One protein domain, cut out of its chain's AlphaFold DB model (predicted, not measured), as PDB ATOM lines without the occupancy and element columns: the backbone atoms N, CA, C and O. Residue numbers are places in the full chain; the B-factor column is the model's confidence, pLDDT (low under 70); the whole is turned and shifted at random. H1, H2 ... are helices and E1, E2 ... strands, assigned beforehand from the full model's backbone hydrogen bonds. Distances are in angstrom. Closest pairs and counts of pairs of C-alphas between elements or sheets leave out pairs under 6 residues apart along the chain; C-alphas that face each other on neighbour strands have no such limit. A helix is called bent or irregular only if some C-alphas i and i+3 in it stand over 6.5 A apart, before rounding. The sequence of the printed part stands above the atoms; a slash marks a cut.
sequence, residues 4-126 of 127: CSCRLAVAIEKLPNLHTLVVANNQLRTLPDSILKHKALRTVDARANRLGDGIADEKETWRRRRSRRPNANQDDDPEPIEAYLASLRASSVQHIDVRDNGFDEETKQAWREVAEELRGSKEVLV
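What this domain is: This is residues 4 to 126 of the 127 residues of the protein "Hypothetical protein" of Pycnococcus provasolii (UniProt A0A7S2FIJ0). The chain is wound in stacked turns, a short solenoid: the strands E1, E2, E3 and E4 lie side by side as a nearly untwisted wall along one side, and the helices H1, H2, H4 and H5 follow each other in a curved row along the other. The long helix H3 and the link after it reach away from these turns and make much of the length. The printed part has 123 residues with five named helices and four named strands, in the order H1 E1 H2 E2 H3 H4 E3 H5 E4. The sheet runs E1 E2 E3 E4, all parallel, and the class is mixed, helices and strands. The whole is compact, with a radius of gyration of the C-alphas of 14.5 A and spans of 43 by 32 by 25 A.

Where its parts are: Find C-alpha 4 at (192.772, 234.663, 333.724), where H1, residues 4 to 13, begins; it is neither bent nor irregular, but only just: C-alphas 4 and 7 are 6.1 A apart. Next come E1, residues 20 to 22, H2, residues 33 to 37, and E2, residues 43 to 45. At C-alpha 51, (198.928, 242.978, 340.740), H3 begins and runs 26.2 A to residue 68. H4 is residues 80 to 90, 15.7 A; E3 is residues 95 to 97; H5 is residues 105 to 117, 18.1 A. E4, residues 123 to 125, ends at C-alpha 125, (211.152, 249.143, 338.846).

How they stand to each other: Begin at H4, the hub, which touches three helices. It touches H2, closest at the C-alphas of Leu 36 and Leu 88, 6.0 A. It touches H5 at a shallow tilt of 17 degrees, the same way, closest at the C-alphas of Leu 85 and Val 114, 7.1 A. H3 touches it with residues 55 to 62 alone, at a steep tilt of 65 degrees, opposite ways; the C-alphas of Lys 59 and Pro 80 are closest, 6.0 A. H1 touches H2, closest at the C-alphas of Ala 9 and Ser 34, 5.6 A. In the sheet, look for N 21 and O 43, 2.9 A, between E1 and E2; N 44 and O 95, 2.8 A, between E2 and E3; N 125 and O 96, 2.8 A, between E3 and E4. H5 only grazes the sheet, with residues 111 to 116; H1, H2, H3 and H4 are not on it. Three strand-helix-strand units, parallel neighbour strands with one or more helices between them along the chain, have right-handed crossovers: E1, H2, E2; E2, H3 H4, E3; and E3, H5, E4. Every O i to N i+4 pair is within hydrogen-bond range in H2, H4 and H5; in H1 it is 5 of 6, in H3 13 of 14.

The domain as a whole: The C-alphas of Asn 17 and Pro 70 are the two farthest apart, 43.6 A. The printed part has no cut. The link from H3 to H4, 11 residues, is long. The model's mean pLDDT over the printed part is 86.7; look for values under 70 at residues 4 to 7 and 74 to 75.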
ATOM      1  N   CYS A   4     192.003 233.705 334.531       47.19
ATOM      2  CA  CYS A   4     192.772 234.663 333.724       47.19
ATOM      3  C   CYS A   4     194.288 234.404 333.696       47.19
ATOM      4  O   CYS A   4     194.906 234.668 332.667       47.19
ATOM      5  N   SER A   5     194.888 233.832 334.747       55.31
ATOM      6  CA  SER A   5     196.344 233.581 334.776       55.31
ATOM      7  C   SER A   5     196.752 232.366 333.921       55.31
ATOM      8  O   SER A   5     197.757 232.400 333.210       55.31
ATOM      9  N   CYS A   6     195.910 231.325 333.864       60.34
ATOM     10  CA  CYS A   6     196.227 230.072 333.166       60.34
ATOM     11  C   CYS A   6     196.385 230.225 331.643       60.34
ATOM     12  O   CYS A   6     197.224 229.559 331.039       60.34
ATOM     13  N   ARG A   7     195.597 231.094 330.995       69.50
ATOM     14  CA  ARG A   7     195.695 231.285 329.534       69.50
ATOM     15  C   ARG A   7     196.962 232.029 329.131       69.50
ATOM     16  O   ARG A   7     197.566 231.669 328.123       69.50
ATOM     17  N   LEU A   8     197.368 233.025 329.922       72.62
ATOM     18  CA  LEU A   8     198.626 233.730 329.702       72.62
ATOM     19  C   LEU A   8     199.811 232.786 329.939       72.62
ATOM     20  O   LEU A   8     200.695 232.721 329.094       72.62
ATOM     21  N   ALA A   9     199.780 231.980 331.005       73.81
ATOM     22  CA  ALA A   9     200.824 230.994 331.297       73.81
ATOM     23  C   ALA A   9     201.076 230.037 330.117       73.81
ATOM     24  O   ALA A   9     202.195 229.945 329.615       73.81
ATOM     25  N   VAL A  10     200.013 229.401 329.609       77.12
ATOM     26  CA  VAL A  10     200.104 228.444 328.490       77.12
ATOM     27  C   VAL A  10     200.576 229.114 327.197       77.12
ATOM     28  O   VAL A  10     201.247 228.484 326.382       77.12
ATOM     29  N   ALA A  11     200.220 230.381 326.974       81.31
ATOM     30  CA  ALA A  11     200.677 231.118 325.801       81.31
ATOM     31  C   ALA A  11     202.181 231.421 325.869       81.31
ATOM     32  O   ALA A  11     202.878 231.230 324.876       81.31
ATOM     33  N   ILE A  12     202.689 231.835 327.035       81.81
ATOM     34  CA  ILE A  12     204.110 232.154 327.229       81.81
ATOM     35  C   ILE A  12     204.980 230.898 327.120       81.81
ATOM     36  O   ILE A  12     206.013 230.934 326.460       81.81
ATOM     37  N   GLU A  13     204.538 229.761 327.662       80.75
ATOM     38  CA  GLU A  13     205.267 228.485 327.544       80.75
ATOM     39  C   GLU A  13     205.443 228.012 326.094       80.75
ATOM     40  O   GLU A  13     206.407 227.319 325.771       80.75
ATOM     41  N   LYS A  14     204.532 228.405 325.197       83.88
ATOM     42  CA  LYS A  14     204.593 228.065 323.769       83.88
ATOM     43  C   LYS A  14     205.501 228.987 322.954       83.88
ATOM     44  O   LYS A  14     205.662 228.756 321.757       83.88
ATOM     45  N   LEU A  15     206.092 230.011 323.568       86.31
ATOM     46  CA  LEU A  15     206.937 231.003 322.904       86.31
ATOM     47  C   LEU A  15     208.391 230.902 323.403       86.31
ATOM     48  O   LEU A  15     208.885 231.841 324.021       86.31
ATOM     49  N   PRO A  16     209.127 229.819 323.086       84.06
ATOM     50  CA  PRO A  16     210.441 229.530 323.681       84.06
ATOM     51  C   PRO A  16     211.505 230.607 323.422       84.06
ATOM     52  O   PRO A  16     212.480 230.701 324.161       84.06
ATOM     53  N   ASN A  17     211.308 231.435 322.392       88.12
ATOM     54  CA  ASN A  17     212.210 232.517 321.998       88.12
ATOM     55  C   ASN A  17     211.705 233.906 322.430       88.12
ATOM     56  O   ASN A  17     212.154 234.919 321.892       88.12
ATOM     57  N   LEU A  18     210.737 233.985 323.349       89.69
ATOM     58  CA  LEU A  18     210.241 235.264 323.850       89.69
ATOM     59  C   LEU A  18     211.278 235.911 324.775       89.69
ATOM     60  O   LEU A  18     211.589 235.376 325.838       89.69
ATOM     61  N   HIS A  19     211.778 237.077 324.364       92.44
ATOM     62  CA  HIS A  19     212.768 237.861 325.112       92.44
ATOM     63  C   HIS A  19     212.147 239.041 325.862       92.44
ATOM     64  O   HIS A  19     212.624 239.414 326.933       92.44
ATOM     65  N   THR A  20     211.059 239.598 325.335       92.38
ATOM     66  CA  THR A  20     210.401 240.785 325.881       92.38
ATOM     67  C   THR A  20     208.903 240.542 325.948       92.38
ATOM     68  O   THR A  20     208.288 240.195 324.941       92.38
ATOM     69  N   LEU A  21     208.319 240.730 327.130       90.94
ATOM     70  CA  LEU A  21     206.885 240.650 327.367       90.94
ATOM     71  C   LEU A  21     206.383 242.009 327.851       90.94
ATOM     72  O   LEU A  21     206.802 242.482 328.903       90.94
ATOM     73  N   VAL A  22     205.464 242.611 327.098       91.56
ATOM     74  CA  VAL A  22     204.807 243.868 327.470       91.56
ATOM     75  C   VAL A  22     203.323 243.595 327.660       91.56
ATOM     76  O   VAL A  22     202.612 243.275 326.711       91.56
ATOM     77  N   VAL A  23     202.870 243.713 328.903       89.50
ATOM     78  CA  VAL A  23     201.471 243.572 329.333       89.50
ATOM     79  C   VAL A  23     201.012 244.785 330.148       89.50
ATOM     80  O   VAL A  23     200.035 244.715 330.895       89.50
ATOM     81  N   ALA A  24     201.703 245.913 329.991       92.19
ATOM     82  CA  ALA A  24     201.366 247.189 330.606       92.19
ATOM     83  C   ALA A  24     199.928 247.645 330.298       92.19
ATOM     84  O   ALA A  24     199.398 247.327 329.233       92.19
ATOM     85  N   ASN A  25     199.326 248.442 331.191       92.19
ATOM     86  CA  ASN A  25     197.977 249.014 331.036       92.19
ATOM     87  C   ASN A  25     196.877 247.954 330.844       92.19
ATOM     88  O   ASN A  25     196.017 248.078 329.971       92.19
ATOM     89  N   ASN A  26     196.903 246.896 331.652       89.44
ATOM     90  CA  ASN A  26     195.881 245.852 331.640       89.44
ATOM     91  C   ASN A  26     195.210 245.736 333.019       89.44
ATOM     92  O   ASN A  26     195.342 246.593 333.887       89.44
ATOM     93  N   GLN A  27     194.409 244.689 333.212       89.00
ATOM     94  CA  GLN A  27     193.722 244.410 334.477       89.00
ATOM     95  C   GLN A  27     194.231 243.105 335.097       89.00
ATOM     96  O   GLN A  27     193.469 242.357 335.713       89.00
ATOM     97  N   LEU A  28     195.512 242.787 334.883       87.06
ATOM     98  CA  LEU A  28     196.115 241.578 335.427       87.06
ATOM     99  C   LEU A  28     196.192 241.691 336.947       87.06
ATOM    100  O   LEU A  28     196.737 242.658 337.471       87.06
ATOM    101  N   ARG A  29     195.644 240.690 337.637       87.69
ATOM    102  CA  ARG A  29     195.720 240.577 339.101       87.69
ATOM    103  C   ARG A  29     196.911 239.746 339.559       87.69
ATOM    104  O   ARG A  29     197.391 239.942 340.659       87.69
ATOM    105  N   THR A  30     197.410 238.846 338.715       83.25
ATOM    106  CA  THR A  30     198.602 238.040 338.993       83.25
ATOM    107  C   THR A  30     199.424 237.859 337.721       83.25
ATOM    108  O   THR A  30     198.882 237.872 336.610       83.25
ATOM    109  N   LEU A  31     200.738 237.691 337.879       82.25
ATOM    110  CA  LEU A  31     201.629 237.228 336.818       82.25
ATOM    111  C   LEU A  31     201.908 235.738 337.058       82.25
ATOM    112  O   LEU A  31     202.300 235.380 338.165       82.25
ATOM    113  N   PRO A  32     201.696 234.854 336.070       79.56
ATOM    114  CA  PRO A  32     201.972 233.435 336.253       79.56
ATOM    115  C   PRO A  32     203.469 233.163 336.424       79.56
ATOM    116  O   PRO A  32     204.293 233.707 335.686       79.56
ATOM    117  N   ASP A  33     203.803 232.216 337.304       78.75
ATOM    118  CA  ASP A  33     205.167 231.712 337.513       78.75
ATOM    119  C   ASP A  33     205.891 231.339 336.214       78.75
ATOM    120  O   ASP A  33     207.113 231.467 336.123       78.75
ATOM    121  N   SER A  34     205.158 230.867 335.201       80.81
ATOM    122  CA  SER A  34     205.722 230.487 333.902       80.81
ATOM    123  C   SER A  34     206.460 231.646 333.219       80.81
ATOM    124  O   SER A  34     207.417 231.391 332.495       80.81
ATOM    125  N   ILE A  35     206.085 232.908 333.480       84.38
ATOM    126  CA  ILE A  35     206.809 234.094 332.983       84.38
ATOM    127  C   ILE A  35     208.201 234.171 333.618       84.38
ATOM    128  O   ILE A  35     209.190 234.352 332.912       84.38
ATOM    129  N   LEU A  36     208.293 233.977 334.937       80.62
ATOM    130  CA  LEU A  36     209.561 234.024 335.676       80.62
ATOM    131  C   LEU A  36     210.431 232.783 335.416       80.62
ATOM    132  O   LEU A  36     211.658 232.865 335.431       80.62
ATOM    133  N   LYS A  37     209.813 231.637 335.115       82.38
ATOM    134  CA  LYS A  37     210.504 230.387 334.751       82.38
ATOM    135  C   LYS A  37     210.937 230.344 333.280       82.38
ATOM    136  O   LYS A  37     211.686 229.445 332.888       82.38
ATOM    137  N   HIS A  38     210.498 231.297 332.455       86.25
ATOM    138  CA  HIS A  38     210.837 231.338 331.038       86.25
ATOM    139  C   HIS A  38     212.333 231.631 330.838       86.25
ATOM    140  O   HIS A  38     212.862 232.642 331.303       86.25
ATOM    141  N   LYS A  39     213.041 230.740 330.132       84.38
ATOM    142  CA  LYS A  39     214.517 230.766 330.053       84.38
ATOM    143  C   LYS A  39     215.088 231.857 329.145       84.38
ATOM    144  O   LYS A  39     216.236 232.251 329.329       84.38
ATOM    145  N   ALA A  40     214.322 232.295 328.147       89.00
ATOM    146  CA  ALA A  40     214.758 233.310 327.186       89.00
ATOM    147  C   ALA A  40     214.298 234.729 327.555       89.00
ATOM    148  O   ALA A  40     214.746 235.692 326.935       89.00
ATOM    149  N   LEU A  41     213.414 234.870 328.551       91.44
ATOM    150  CA  LEU A  41     212.768 236.142 328.849       91.44
ATOM    151  C   LEU A  41     213.715 237.060 329.623       91.44
ATOM    152  O   LEU A  41     214.204 236.714 330.692       91.44
ATOM    153  N   ARG A  42     213.968 238.248 329.080       92.56
ATOM    154  CA  ARG A  42     214.876 239.249 329.652       92.56
ATOM    155  C   ARG A  42     214.139 240.455 330.198       92.56
ATOM    156  O   ARG A  42     214.572 241.002 331.207       92.56
ATOM    157  N   THR A  43     213.034 240.838 329.571       93.06
ATOM    158  CA  THR A  43     212.321 242.074 329.897       93.06
ATOM    159  C   THR A  43     210.842 241.796 330.112       93.06
ATOM    160  O   THR A  43     210.199 241.178 329.261       93.06
ATOM    161  N   VAL A  44     210.303 242.280 331.230       93.12
ATOM    162  CA  VAL A  44     208.880 242.201 331.575       93.12
ATOM    163  C   VAL A  44     208.376 243.590 331.940       93.12
ATOM    164  O   VAL A  44     208.815 244.170 332.923       93.12
ATOM    165  N   ASP A  45     207.432 244.112 331.169       93.94
ATOM    166  CA  ASP A  45     206.727 245.353 331.487       93.94
ATOM    167  C   ASP A  45     205.276 245.020 331.844       93.94
ATOM    168  O   ASP A  45     204.478 244.647 330.980       93.94
ATOM    169  N   ALA A  46     204.952 245.116 333.130       92.06
ATOM    170  CA  ALA A  46     203.631 244.860 333.685       92.06
ATOM    171  C   ALA A  46     203.075 246.084 334.428       92.06
ATOM    172  O   ALA A  46     202.199 245.937 335.286       92.06
ATOM    173  N   ARG A  47     203.548 247.294 334.097       94.06
ATOM    174  CA  ARG A  47     203.077 248.520 334.750       94.06
ATOM    175  C   ARG A  47     201.576 248.745 334.564       94.06
ATOM    176  O   ARG A  47     200.993 248.262 333.590       94.06
ATOM    177  N   ALA A  48     200.961 249.522 335.451       92.56
ATOM    178  CA  ALA A  48     199.552 249.915 335.342       92.56
ATOM    179  C   ALA A  48     198.613 248.703 335.188       92.56
ATOM    180  O   ALA A  48     197.836 248.589 334.238       92.56
ATOM    181  N   ASN A  49     198.748 247.760 336.117       91.31
ATOM    182  CA  ASN A  49     197.890 246.588 336.259       91.31
ATOM    183  C   ASN A  49     197.276 246.578 337.673       91.31
ATOM    184  O   ASN A  49     197.216 247.608 338.341       91.31
ATOM    185  N   ARG A  50     196.751 245.438 338.124       91.31
ATOM    186  CA  ARG A  50     196.146 245.270 339.455       91.31
ATOM    187  C   ARG A  50     196.841 244.169 340.250       91.31
ATOM    188  O   ARG A  50     196.185 243.416 340.968       91.31
ATOM    189  N   LEU A  51     198.159 244.035 340.083       88.50
ATOM    190  CA  LEU A  51     198.928 242.978 340.740       88.50
ATOM    191  C   LEU A  51     198.892 243.103 342.270       88.50
ATOM    192  O   LEU A  51     198.918 242.089 342.959       88.50
ATOM    193  N   GLY A  52     198.765 244.321 342.805       88.00
ATOM    194  CA  GLY A  52     198.600 244.547 344.239       88.00
ATOM    195  C   GLY A  52     197.342 243.898 344.806       88.00
ATOM    196  O   GLY A  52     197.421 243.240 345.839       88.00
ATOM    197  N   ASP A  53     196.214 243.980 344.092       88.62
ATOM    198  CA  ASP A  53     194.962 243.346 344.522       88.62
ATOM    199  C   ASP A  53     195.100 241.819 344.602       88.62
ATOM    200  O   ASP A  53     194.564 241.192 345.513       88.62
ATOM    201  N   GLY A  54     195.799 241.202 343.642       86.25
ATOM    202  CA  GLY A  54     196.013 239.754 343.652       86.25
ATOM    203  C   GLY A  54     196.925 239.311 344.790       86.25
ATOM    204  O   GLY A  54     196.576 238.383 345.517       86.25
ATOM    205  N   ILE A  55     198.037 240.021 345.007       87.31
ATOM    206  CA  ILE A  55     198.951 239.735 346.122       87.31
ATOM    207  C   ILE A  55     198.235 239.919 347.466       87.31
ATOM    208  O   ILE A  55     198.410 239.096 348.363       87.31
ATOM    209  N   ALA A  56     197.384 240.939 347.606       88.12
ATOM    210  CA  ALA A  56     196.593 241.157 348.815       88.12
ATOM    211  C   ALA A  56     195.592 240.014 349.078       88.12
ATOM    212  O   ALA A  56     195.530 239.498 350.200       88.12
ATOM    213  N   ASP A  57     194.857 239.570 348.050       88.25
ATOM    214  CA  ASP A  57     193.933 238.428 348.139       88.25
ATOM    215  C   ASP A  57     194.668 237.136 348.565       88.25
ATOM    216  O   ASP A  57     194.215 236.384 349.444       88.25
ATOM    217  N   GLU A  58     195.829 236.868 347.958       87.94
ATOM    218  CA  GLU A  58     196.660 235.704 348.272       87.94
ATOM    219  C   GLU A  58     197.235 235.789 349.686       87.94
ATOM    220  O   GLU A  58     197.212 234.802 350.428       87.94
ATOM    221  N   LYS A  59     197.689 236.976 350.096       89.06
ATOM    222  CA  LYS A  59     198.218 237.250 351.434       89.06
ATOM    223  C   LYS A  59     197.176 237.006 352.516       89.06
ATOM    224  O   LYS A  59     197.481 236.388 353.537       89.06
ATOM    225  N   GLU A  60     195.929 237.419 352.306       88.81
ATOM    226  CA  GLU A  60     194.849 237.149 353.256       88.81
ATOM    227  C   GLU A  60     194.552 235.643 353.363       88.81
ATOM    228  O   GLU A  60     194.387 235.090 354.457       88.81
ATOM    229  N   THR A  61     194.539 234.949 352.224       88.81
ATOM    230  CA  THR A  61     194.365 233.492 352.177       88.81
ATOM    231  C   THR A  61     195.504 232.775 352.897       88.81
ATOM    232  O   THR A  61     195.258 231.870 353.698       88.81
ATOM    233  N   TRP A  62     196.745 233.203 352.672       89.44
ATOM    234  CA  TRP A  62     197.922 232.702 353.372       89.44
ATOM    235  C   TRP A  62     197.830 232.944 354.882       89.44
ATOM    236  O   TRP A  62     197.984 231.994 355.645       89.44
ATOM    237  N   ARG A  63     197.443 234.146 355.339       88.88
ATOM    238  CA  ARG A  63     197.242 234.441 356.774       88.88
ATOM    239  C   ARG A  63     196.235 233.486 357.422       88.88
ATOM    240  O   ARG A  63     196.489 232.966 358.510       88.88
ATOM    241  N   ARG A  64     195.115 233.195 356.744       90.38
ATOM    242  CA  ARG A  64     194.115 232.215 357.219       90.38
ATOM    243  C   ARG A  64     194.653 230.784 357.258       90.38
ATOM    244  O   ARG A  64     194.259 230.013 358.132       90.38
ATOM    245  N   ARG A  65     195.499 230.390 356.303       88.44
ATOM    246  CA  ARG A  65     196.129 229.058 356.292       88.44
ATOM    247  C   ARG A  65     197.173 228.940 357.401       88.44
ATOM    248  O   ARG A  65     197.134 227.967 358.154       88.44
ATOM    249  N   ARG A  66     198.033 229.948 357.556       86.88
ATOM    250  CA  ARG A  66     199.106 229.974 358.553       86.88
ATOM    251  C   ARG A  66     198.578 229.956 359.984       86.88
ATOM    252  O   ARG A  66     199.096 229.205 360.803       86.88
ATOM    253  N   SER A  67     197.485 230.665 360.276       87.50
ATOM    254  CA  SER A  67     196.860 230.618 361.608       87.50
ATOM    255  C   SER A  67     196.350 229.225 362.002       87.50
ATOM    256  O   SER A  67     196.328 228.887 363.182       87.50
ATOM    257  N   ARG A  68     195.989 228.380 361.024       89.56
ATOM    258  CA  ARG A  68     195.576 226.982 361.247       89.56
ATOM    259  C   ARG A  68     196.750 226.017 361.401       89.56
ATOM    260  O   ARG A  68     196.541 224.880 361.818       89.56
ATOM    261  N   ARG A  69     197.964 226.438 361.049       85.62
ATOM    262  CA  ARG A  69     199.191 225.639 361.162       85.62
ATOM    263  C   ARG A  69     200.288 226.453 361.856       85.62
ATOM    264  O   ARG A  69     201.298 226.761 361.227       85.62
ATOM    265  N   PRO A  70     200.118 226.778 363.149       77.38
ATOM    266  CA  PRO A  70     201.067 227.625 363.873       77.38
ATOM    267  C   PRO A  70     202.467 227.004 363.979       77.38
ATOM    268  O   PRO A  70     203.445 227.728 364.102       77.38
ATOM    269  N   ASN A  71     202.565 225.675 363.873       83.31
ATOM    270  CA  ASN A  71     203.828 224.939 363.946       83.31
ATOM    271  C   ASN A  71     204.463 224.678 362.568       83.31
ATOM    272  O   ASN A  71     205.447 223.949 362.498       83.31
ATOM    273  N   ALA A  72     203.890 225.187 361.469       73.50
ATOM    274  CA  ALA A  72     204.516 225.056 360.154       73.50
ATOM    275  C   ALA A  72     205.757 225.955 360.083       73.50
ATOM    276  O   ALA A  72     205.673 227.147 360.420       73.50
ATOM    277  N   ASN A  73     206.883 225.407 359.627       72.06
ATOM    278  CA  ASN A  73     208.098 226.197 359.458       72.06
ATOM    279  C   ASN A  73     207.885 227.241 358.354       72.06
ATOM    280  O   ASN A  73     207.025 227.079 357.487       72.06
ATOM    281  N   GLN A  74     208.652 228.333 358.399       63.34
ATOM    282  CA  GLN A  74     208.585 229.398 357.388       63.34
ATOM    283  C   GLN A  74     208.837 228.841 355.971       63.34
ATOM    284  O   GLN A  74     208.192 229.279 355.022       63.34
ATOM    285  N   ASP A  75     209.705 227.831 355.860       66.00
ATOM    286  CA  ASP A  75     210.076 227.181 354.598       66.00
ATOM    287  C   ASP A  75     208.976 226.270 354.024       66.00
ATOM    288  O   ASP A  75     208.985 225.973 352.831       66.00
ATOM    289  N   ASP A  76     208.008 225.841 354.847       72.25
ATOM    290  CA  ASP A  76     206.927 224.946 354.410       72.25
ATOM    291  C   ASP A  76     205.786 225.699 353.692       72.25
ATOM    292  O   ASP A  76     205.066 225.109 352.886       72.25
ATOM    293  N   ASP A  77     205.575 226.987 354.000       75.75
ATOM    294  CA  ASP A  77     204.514 227.831 353.416       75.75
ATOM    295  C   ASP A  77     204.943 229.312 353.479       75.75
ATOM    296  O   ASP A  77     204.461 230.057 354.346       75.75
ATOM    297  N   PRO A  78     205.877 229.748 352.609       81.94
ATOM    298  CA  PRO A  78     206.340 231.132 352.581       81.94
ATOM    299  C   PRO A  78     205.199 232.090 352.222       81.94
ATOM    300  O   PRO A  78     204.207 231.704 351.596       81.94
ATOM    301  N   GLU A  79     205.329 233.355 352.622       86.62
ATOM    302  CA  GLU A  79     204.362 234.386 352.242       86.62
ATOM    303  C   GLU A  79     204.302 234.521 350.704       86.62
ATOM    304  O   GLU A  79     205.341 234.403 350.047       86.62
ATOM    305  N   PRO A  80     203.125 234.777 350.096       86.25
ATOM    306  CA  PRO A  80     202.986 234.808 348.638       86.25
ATOM    307  C   PRO A  80     203.957 235.761 347.933       86.25
ATOM    308  O   PRO A  80     204.527 235.411 346.901       86.25
ATOM    309  N   ILE A  81     204.201 236.941 348.517       87.69
ATOM    310  CA  ILE A  81     205.155 237.907 347.964       87.69
ATOM    311  C   ILE A  81     206.585 237.350 347.950       87.69
ATOM    312  O   ILE A  81     207.277 237.470 346.942       87.69
ATOM    313  N   GLU A  82     207.010 236.655 349.007       88.94
ATOM    314  CA  GLU A  82     208.348 236.062 349.082       88.94
ATOM    315  C   GLU A  82     208.541 234.936 348.070       88.94
ATOM    316  O   GLU A  82     209.599 234.837 347.449       88.94
ATOM    317  N   ALA A  83     207.513 234.120 347.832       86.00
ATOM    318  CA  ALA A  83     207.560 233.095 346.789       86.00
ATOM    319  C   ALA A  83     207.740 233.713 345.387       86.00
ATOM    320  O   ALA A  83     208.516 233.208 344.562       86.00
ATOM    321  N   TYR A  84     207.066 234.838 345.129       86.81
ATOM    322  CA  TYR A  84     207.187 235.578 343.875       86.81
ATOM    323  C   TYR A  84     208.591 236.179 343.707       86.81
ATOM    324  O   TYR A  84     209.235 236.017 342.667       86.81
ATOM    325  N   LEU A  85     209.110 236.812 344.759       89.31
ATOM    326  CA  LEU A  85     210.442 237.407 344.776       89.31
ATOM    327  C   LEU A  85     211.553 236.352 344.677       89.31
ATOM    328  O   LEU A  85     212.517 236.539 343.936       89.31
ATOM    329  N   ALA A  86     211.408 235.201 345.337       89.62
ATOM    330  CA  ALA A  86     212.308 234.059 345.179       89.62
ATOM    331  C   ALA A  86     212.343 233.557 343.726       89.62
ATOM    332  O   ALA A  86     213.416 233.311 343.169       89.62
ATOM    333  N   SER A  87     211.180 233.484 343.074       88.75
ATOM    334  CA  SER A  87     211.097 233.145 341.650       88.75
ATOM    335  C   SER A  87     211.778 234.197 340.772       88.75
ATOM    336  O   SER A  87     212.482 233.845 339.825       88.75
ATOM    337  N   LEU A  88     211.649 235.487 341.098       88.62
ATOM    338  CA  LEU A  88     212.345 236.563 340.390       88.62
ATOM    339  C   LEU A  88     213.870 236.463 340.542       88.62
ATOM    340  O   LEU A  88     214.582 236.607 339.540       88.62
ATOM    341  N   ARG A  89     214.371 236.168 341.748       90.69
ATOM    342  CA  ARG A  89     215.801 235.941 342.017       90.69
ATOM    343  C   ARG A  89     216.358 234.824 341.126       90.69
ATOM    344  O   ARG A  89     217.375 235.019 340.468       90.69
ATOM    345  N   ALA A  90     215.645 233.701 341.030       89.75
ATOM    346  CA  ALA A  90     216.041 232.547 340.216       89.75
ATOM    347  C   ALA A  90     215.789 232.712 338.700       89.75
ATOM    348  O   ALA A  90     216.269 231.908 337.898       89.75
ATOM    349  N   SER A  91     215.019 233.723 338.292       90.12
ATOM    350  CA  SER A  91     214.624 233.918 336.892       90.12
ATOM    351  C   SER A  91     215.766 234.403 335.993       90.12
ATOM    352  O   SER A  91     216.766 234.966 336.443       90.12
ATOM    353  N   SER A  92     215.568 234.274 334.679       89.50
ATOM    354  CA  SER A  92     216.471 234.823 333.656       89.50
ATOM    355  C   SER A  92     216.202 236.300 333.307       89.50
ATOM    356  O   SER A  92     216.955 236.898 332.526       89.50
ATOM    357  N   VAL A  93     215.160 236.883 333.917       91.06
ATOM    358  CA  VAL A  93     214.698 238.259 333.702       91.06
ATOM    359  C   VAL A  93     215.727 239.241 334.243       91.06
ATOM    360  O   VAL A  93     216.190 239.098 335.374       91.06
ATOM    361  N   GLN A  94     216.077 240.225 333.425       92.50
ATOM    362  CA  GLN A  94     217.026 241.290 333.736       92.50
ATOM    363  C   GLN A  94     216.330 242.620 333.989       92.50
ATOM    364  O   GLN A  94     216.851 243.410 334.754       92.50
ATOM    365  N   HIS A  95     215.177 242.870 333.373       93.69
ATOM    366  CA  HIS A  95     214.424 244.102 333.558       93.69
ATOM    367  C   HIS A  95     212.964 243.773 333.853       93.69
ATOM    368  O   HIS A  95     212.326 243.057 333.074       93.69
ATOM    369  N   ILE A  96     212.434 244.288 334.957       92.75
ATOM    370  CA  ILE A  96     211.032 244.128 335.333       92.75
ATOM    371  C   ILE A  96     210.447 245.459 335.807       92.75
ATOM    372  O   ILE A  96     210.973 246.078 336.727       92.75
ATOM    373  N   ASP A  97     209.342 245.881 335.192       94.38
ATOM    374  CA  ASP A  97     208.575 247.060 335.599       94.38
ATOM    375  C   ASP A  97     207.199 246.637 336.112       94.38
ATOM    376  O   ASP A  97     206.384 246.077 335.376       94.38
ATOM    377  N   VAL A  98     206.956 246.888 337.396       92.19
ATOM    378  CA  VAL A  98     205.690 246.597 338.080       92.19
ATOM    379  C   VAL A  98     205.091 247.852 338.714       92.19
ATOM    380  O   VAL A  98     204.217 247.751 339.572       92.19
ATOM    381  N   ARG A  99     205.500 249.049 338.289       94.19
ATOM    382  CA  ARG A  99     204.922 250.310 338.785       94.19
ATOM    383  C   ARG A  99     203.420 250.403 338.535       94.19
ATOM    384  O   ARG A  99     202.868 249.710 337.680       94.19
ATOM    385  N   ASP A 100     202.750 251.260 339.297       92.75
ATOM    386  CA  ASP A 100     201.319 251.543 339.122       92.75
ATOM    387  C   ASP A 100     200.413 250.298 339.244       92.75
ATOM    388  O   ASP A 100     199.398 250.176 338.566       92.75
ATOM    389  N   ASN A 101     200.777 249.343 340.104       91.00
ATOM    390  CA  ASN A 101     200.018 248.101 340.306       91.00
ATOM    391  C   ASN A 101     199.131 248.074 341.554       91.00
ATOM    392  O   ASN A 101     198.563 247.032 341.883       91.00
ATOM    393  N   GLY A 102     199.032 249.200 342.264       91.06
ATOM    394  CA  GLY A 102     198.248 249.297 343.495       91.06
ATOM    395  C   GLY A 102     198.832 248.504 344.668       91.06
ATOM    396  O   GLY A 102     198.082 248.077 345.537       91.06
ATOM    397  N   PHE A 103     200.149 248.273 344.696       91.06
ATOM    398  CA  PHE A 103     200.807 247.630 345.837       91.06
ATOM    399  C   PHE A 103     200.661 248.480 347.107       91.06
ATOM    400  O   PHE A 103     200.801 249.704 347.057       91.06
ATOM    401  N   ASP A 104     200.417 247.833 348.246       91.62
ATOM    402  CA  ASP A 104     200.526 248.478 349.556       91.62
ATOM    403  C   ASP A 104     202.000 248.753 349.914       91.62
ATOM    404  O   ASP A 104     202.926 248.271 349.255       91.62
ATOM    405  N   GLU A 105     202.245 249.567 350.945       91.31
ATOM    406  CA  GLU A 105     203.620 249.945 351.305       91.31
ATOM    407  C   GLU A 105     204.465 248.760 351.783       91.31
ATOM    408  O   GLU A 105     205.670 248.745 351.547       91.31
ATOM    409  N   GLU A 106     203.851 247.740 352.385       91.06
ATOM    410  CA  GLU A 106     204.545 246.517 352.795       91.06
ATOM    411  C   GLU A 106     205.054 245.737 351.571       91.06
ATOM    412  O   GLU A 106     206.230 245.384 351.495       91.06
ATOM    413  N   THR A 107     204.202 245.550 350.560       90.81
ATOM    414  CA  THR A 107     204.570 244.878 349.309       90.81
ATOM    415  C   THR A 107     205.606 245.690 348.538       90.81
ATOM    416  O   THR A 107     206.581 245.129 348.039       90.81
ATOM    417  N   LYS A 108     205.448 247.019 348.466       92.19
ATOM    418  CA  LYS A 108     206.457 247.895 347.852       92.19
ATOM    419  C   LYS A 108     207.801 247.785 348.560       92.19
ATOM    420  O   LYS A 108     208.826 247.782 347.887       92.19
ATOM    421  N   GLN A 109     207.808 247.705 349.887       93.00
ATOM    422  CA  GLN A 109     209.033 247.566 350.662       93.00
ATOM    423  C   GLN A 109     209.752 246.250 350.341       93.00
ATOM    424  O   GLN A 109     210.932 246.295 350.000       93.00
ATOM    425  N   ALA A 110     209.041 245.117 350.320       92.38
ATOM    426  CA  ALA A 110     209.615 243.822 349.937       92.38
ATOM    427  C   ALA A 110     210.214 243.853 348.516       92.38
ATOM    428  O   ALA A 110     211.333 243.399 348.270       92.38
ATOM    429  N   TRP A 111     209.506 244.475 347.573       92.50
ATOM    430  CA  TRP A 111     210.013 244.679 346.219       92.50
ATOM    431  C   TRP A 111     211.260 245.567 346.160       92.50
ATOM    432  O   TRP A 111     212.180 245.260 345.403       92.50
ATOM    433  N   ARG A 112     211.310 246.656 346.939       93.06
ATOM    434  CA  ARG A 112     212.483 247.542 347.015       93.06
ATOM    435  C   ARG A 112     213.688 246.813 347.593       93.06
ATOM    436  O   ARG A 112     214.776 246.945 347.053       93.06
ATOM    437  N   GLU A 113     213.502 246.019 348.641       93.94
ATOM    438  CA  GLU A 113     214.584 245.232 349.243       93.94
ATOM    439  C   GLU A 113     215.212 244.276 348.227       93.94
ATOM    440  O   GLU A 113     216.433 244.228 348.090       93.94
ATOM    441  N   VAL A 114     214.385 243.595 347.436       92.38
ATOM    442  CA  VAL A 114     214.871 242.702 346.377       92.38
ATOM    443  C   VAL A 114     215.464 243.462 345.196       92.38
ATOM    444  O   VAL A 114     216.440 243.006 344.602       92.38
ATOM    445  N   ALA A 115     214.925 244.633 344.858       92.94
ATOM    446  CA  ALA A 115     215.521 245.509 343.853       92.94
ATOM    447  C   ALA A 115     216.941 245.942 344.256       92.94
ATOM    448  O   ALA A 115     217.840 245.954 343.416       92.94
ATOM    449  N   GLU A 116     217.152 246.246 345.538       93.38
ATOM    450  CA  GLU A 116     218.466 246.570 346.096       93.38
ATOM    451  C   GLU A 116     219.401 245.359 346.128       93.38
ATOM    452  O   GLU A 116     220.556 245.474 345.725       93.38
ATOM    453  N   GLU A 117     218.905 244.193 346.549       93.62
ATOM    454  CA  GLU A 117     219.661 242.932 346.557       93.62
ATOM    455  C   GLU A 117     220.185 242.583 345.155       93.62
ATOM    456  O   GLU A 117     221.331 242.170 344.983       93.62
ATOM    457  N   LEU A 118     219.346 242.778 344.136       91.31
ATOM    458  CA  LEU A 118     219.649 242.416 342.752       91.31
ATOM    459  C   LEU A 118     220.303 243.561 341.965       91.31
ATOM    460  O   LEU A 118     220.636 243.370 340.785       91.31
ATOM    461  N   ARG A 119     220.536 244.714 342.607       86.81
ATOM    462  CA  ARG A 119     221.118 245.917 342.005       86.81
ATOM    463  C   ARG A 119     222.466 245.583 341.356       86.81
ATOM    464  O   ARG A 119     223.438 245.245 342.022       86.81
ATOM    465  N   GLY A 120     222.516 245.679 340.026       86.12
ATOM    466  CA  GLY A 120     223.697 245.380 339.201       86.12
ATOM    467  C   GLY A 120     223.597 244.094 338.374       86.12
ATOM    468  O   GLY A 120     224.315 243.953 337.389       86.12
ATOM    469  N   SER A 121     222.674 243.192 338.716       89.44
ATOM    470  CA  SER A 121     222.347 242.008 337.905       89.44
ATOM    471  C   SER A 121     220.984 242.123 337.225       89.44
ATOM    472  O   SER A 121     220.797 241.615 336.117       89.44
ATOM    473  N   LYS A 122     220.040 242.807 337.883       93.00
ATOM    474  CA  LYS A 122     218.687 243.051 337.395       93.00
ATOM    475  C   LYS A 122     218.266 244.481 337.719       93.00
ATOM    476  O   LYS A 122     218.710 245.073 338.699       93.00
ATOM    477  N   GLU A 123     217.385 245.010 336.890       93.75
ATOM    478  CA  GLU A 123     216.688 246.269 337.060       93.75
ATOM    479  C   GLU A 123     215.233 245.965 337.419       93.75
ATOM    480  O   GLU A 123     214.497 245.346 336.649       93.75
ATOM    481  N   VAL A 124     214.837 246.363 338.624       93.44
ATOM    482  CA  VAL A 124     213.498 246.139 339.169       93.44
ATOM    483  C   VAL A 124     212.887 247.505 339.455       93.44
ATOM    484  O   VAL A 124     213.356 248.229 340.331       93.44
ATOM    485  N   LEU A 125     211.853 247.873 338.702       92.00
ATOM    486  CA  LEU A 125     211.152 249.143 338.846       92.00
ATOM    487  C   LEU A 125     209.848 248.926 339.618       92.00
ATOM    488  O   LEU A 125     208.916 248.280 339.136       92.00
ATOM    489  N   VAL A 126     209.794 249.490 340.824       87.25
ATOM    490  CA  VAL A 126     208.654 249.393 341.741       87.25
ATOM    491  C   VAL A 126     208.466 250.703 342.511       87.25
ATOM    492  O   VAL A 126     209.297 251.077 343.335       87.25
TER     493      VAL A 126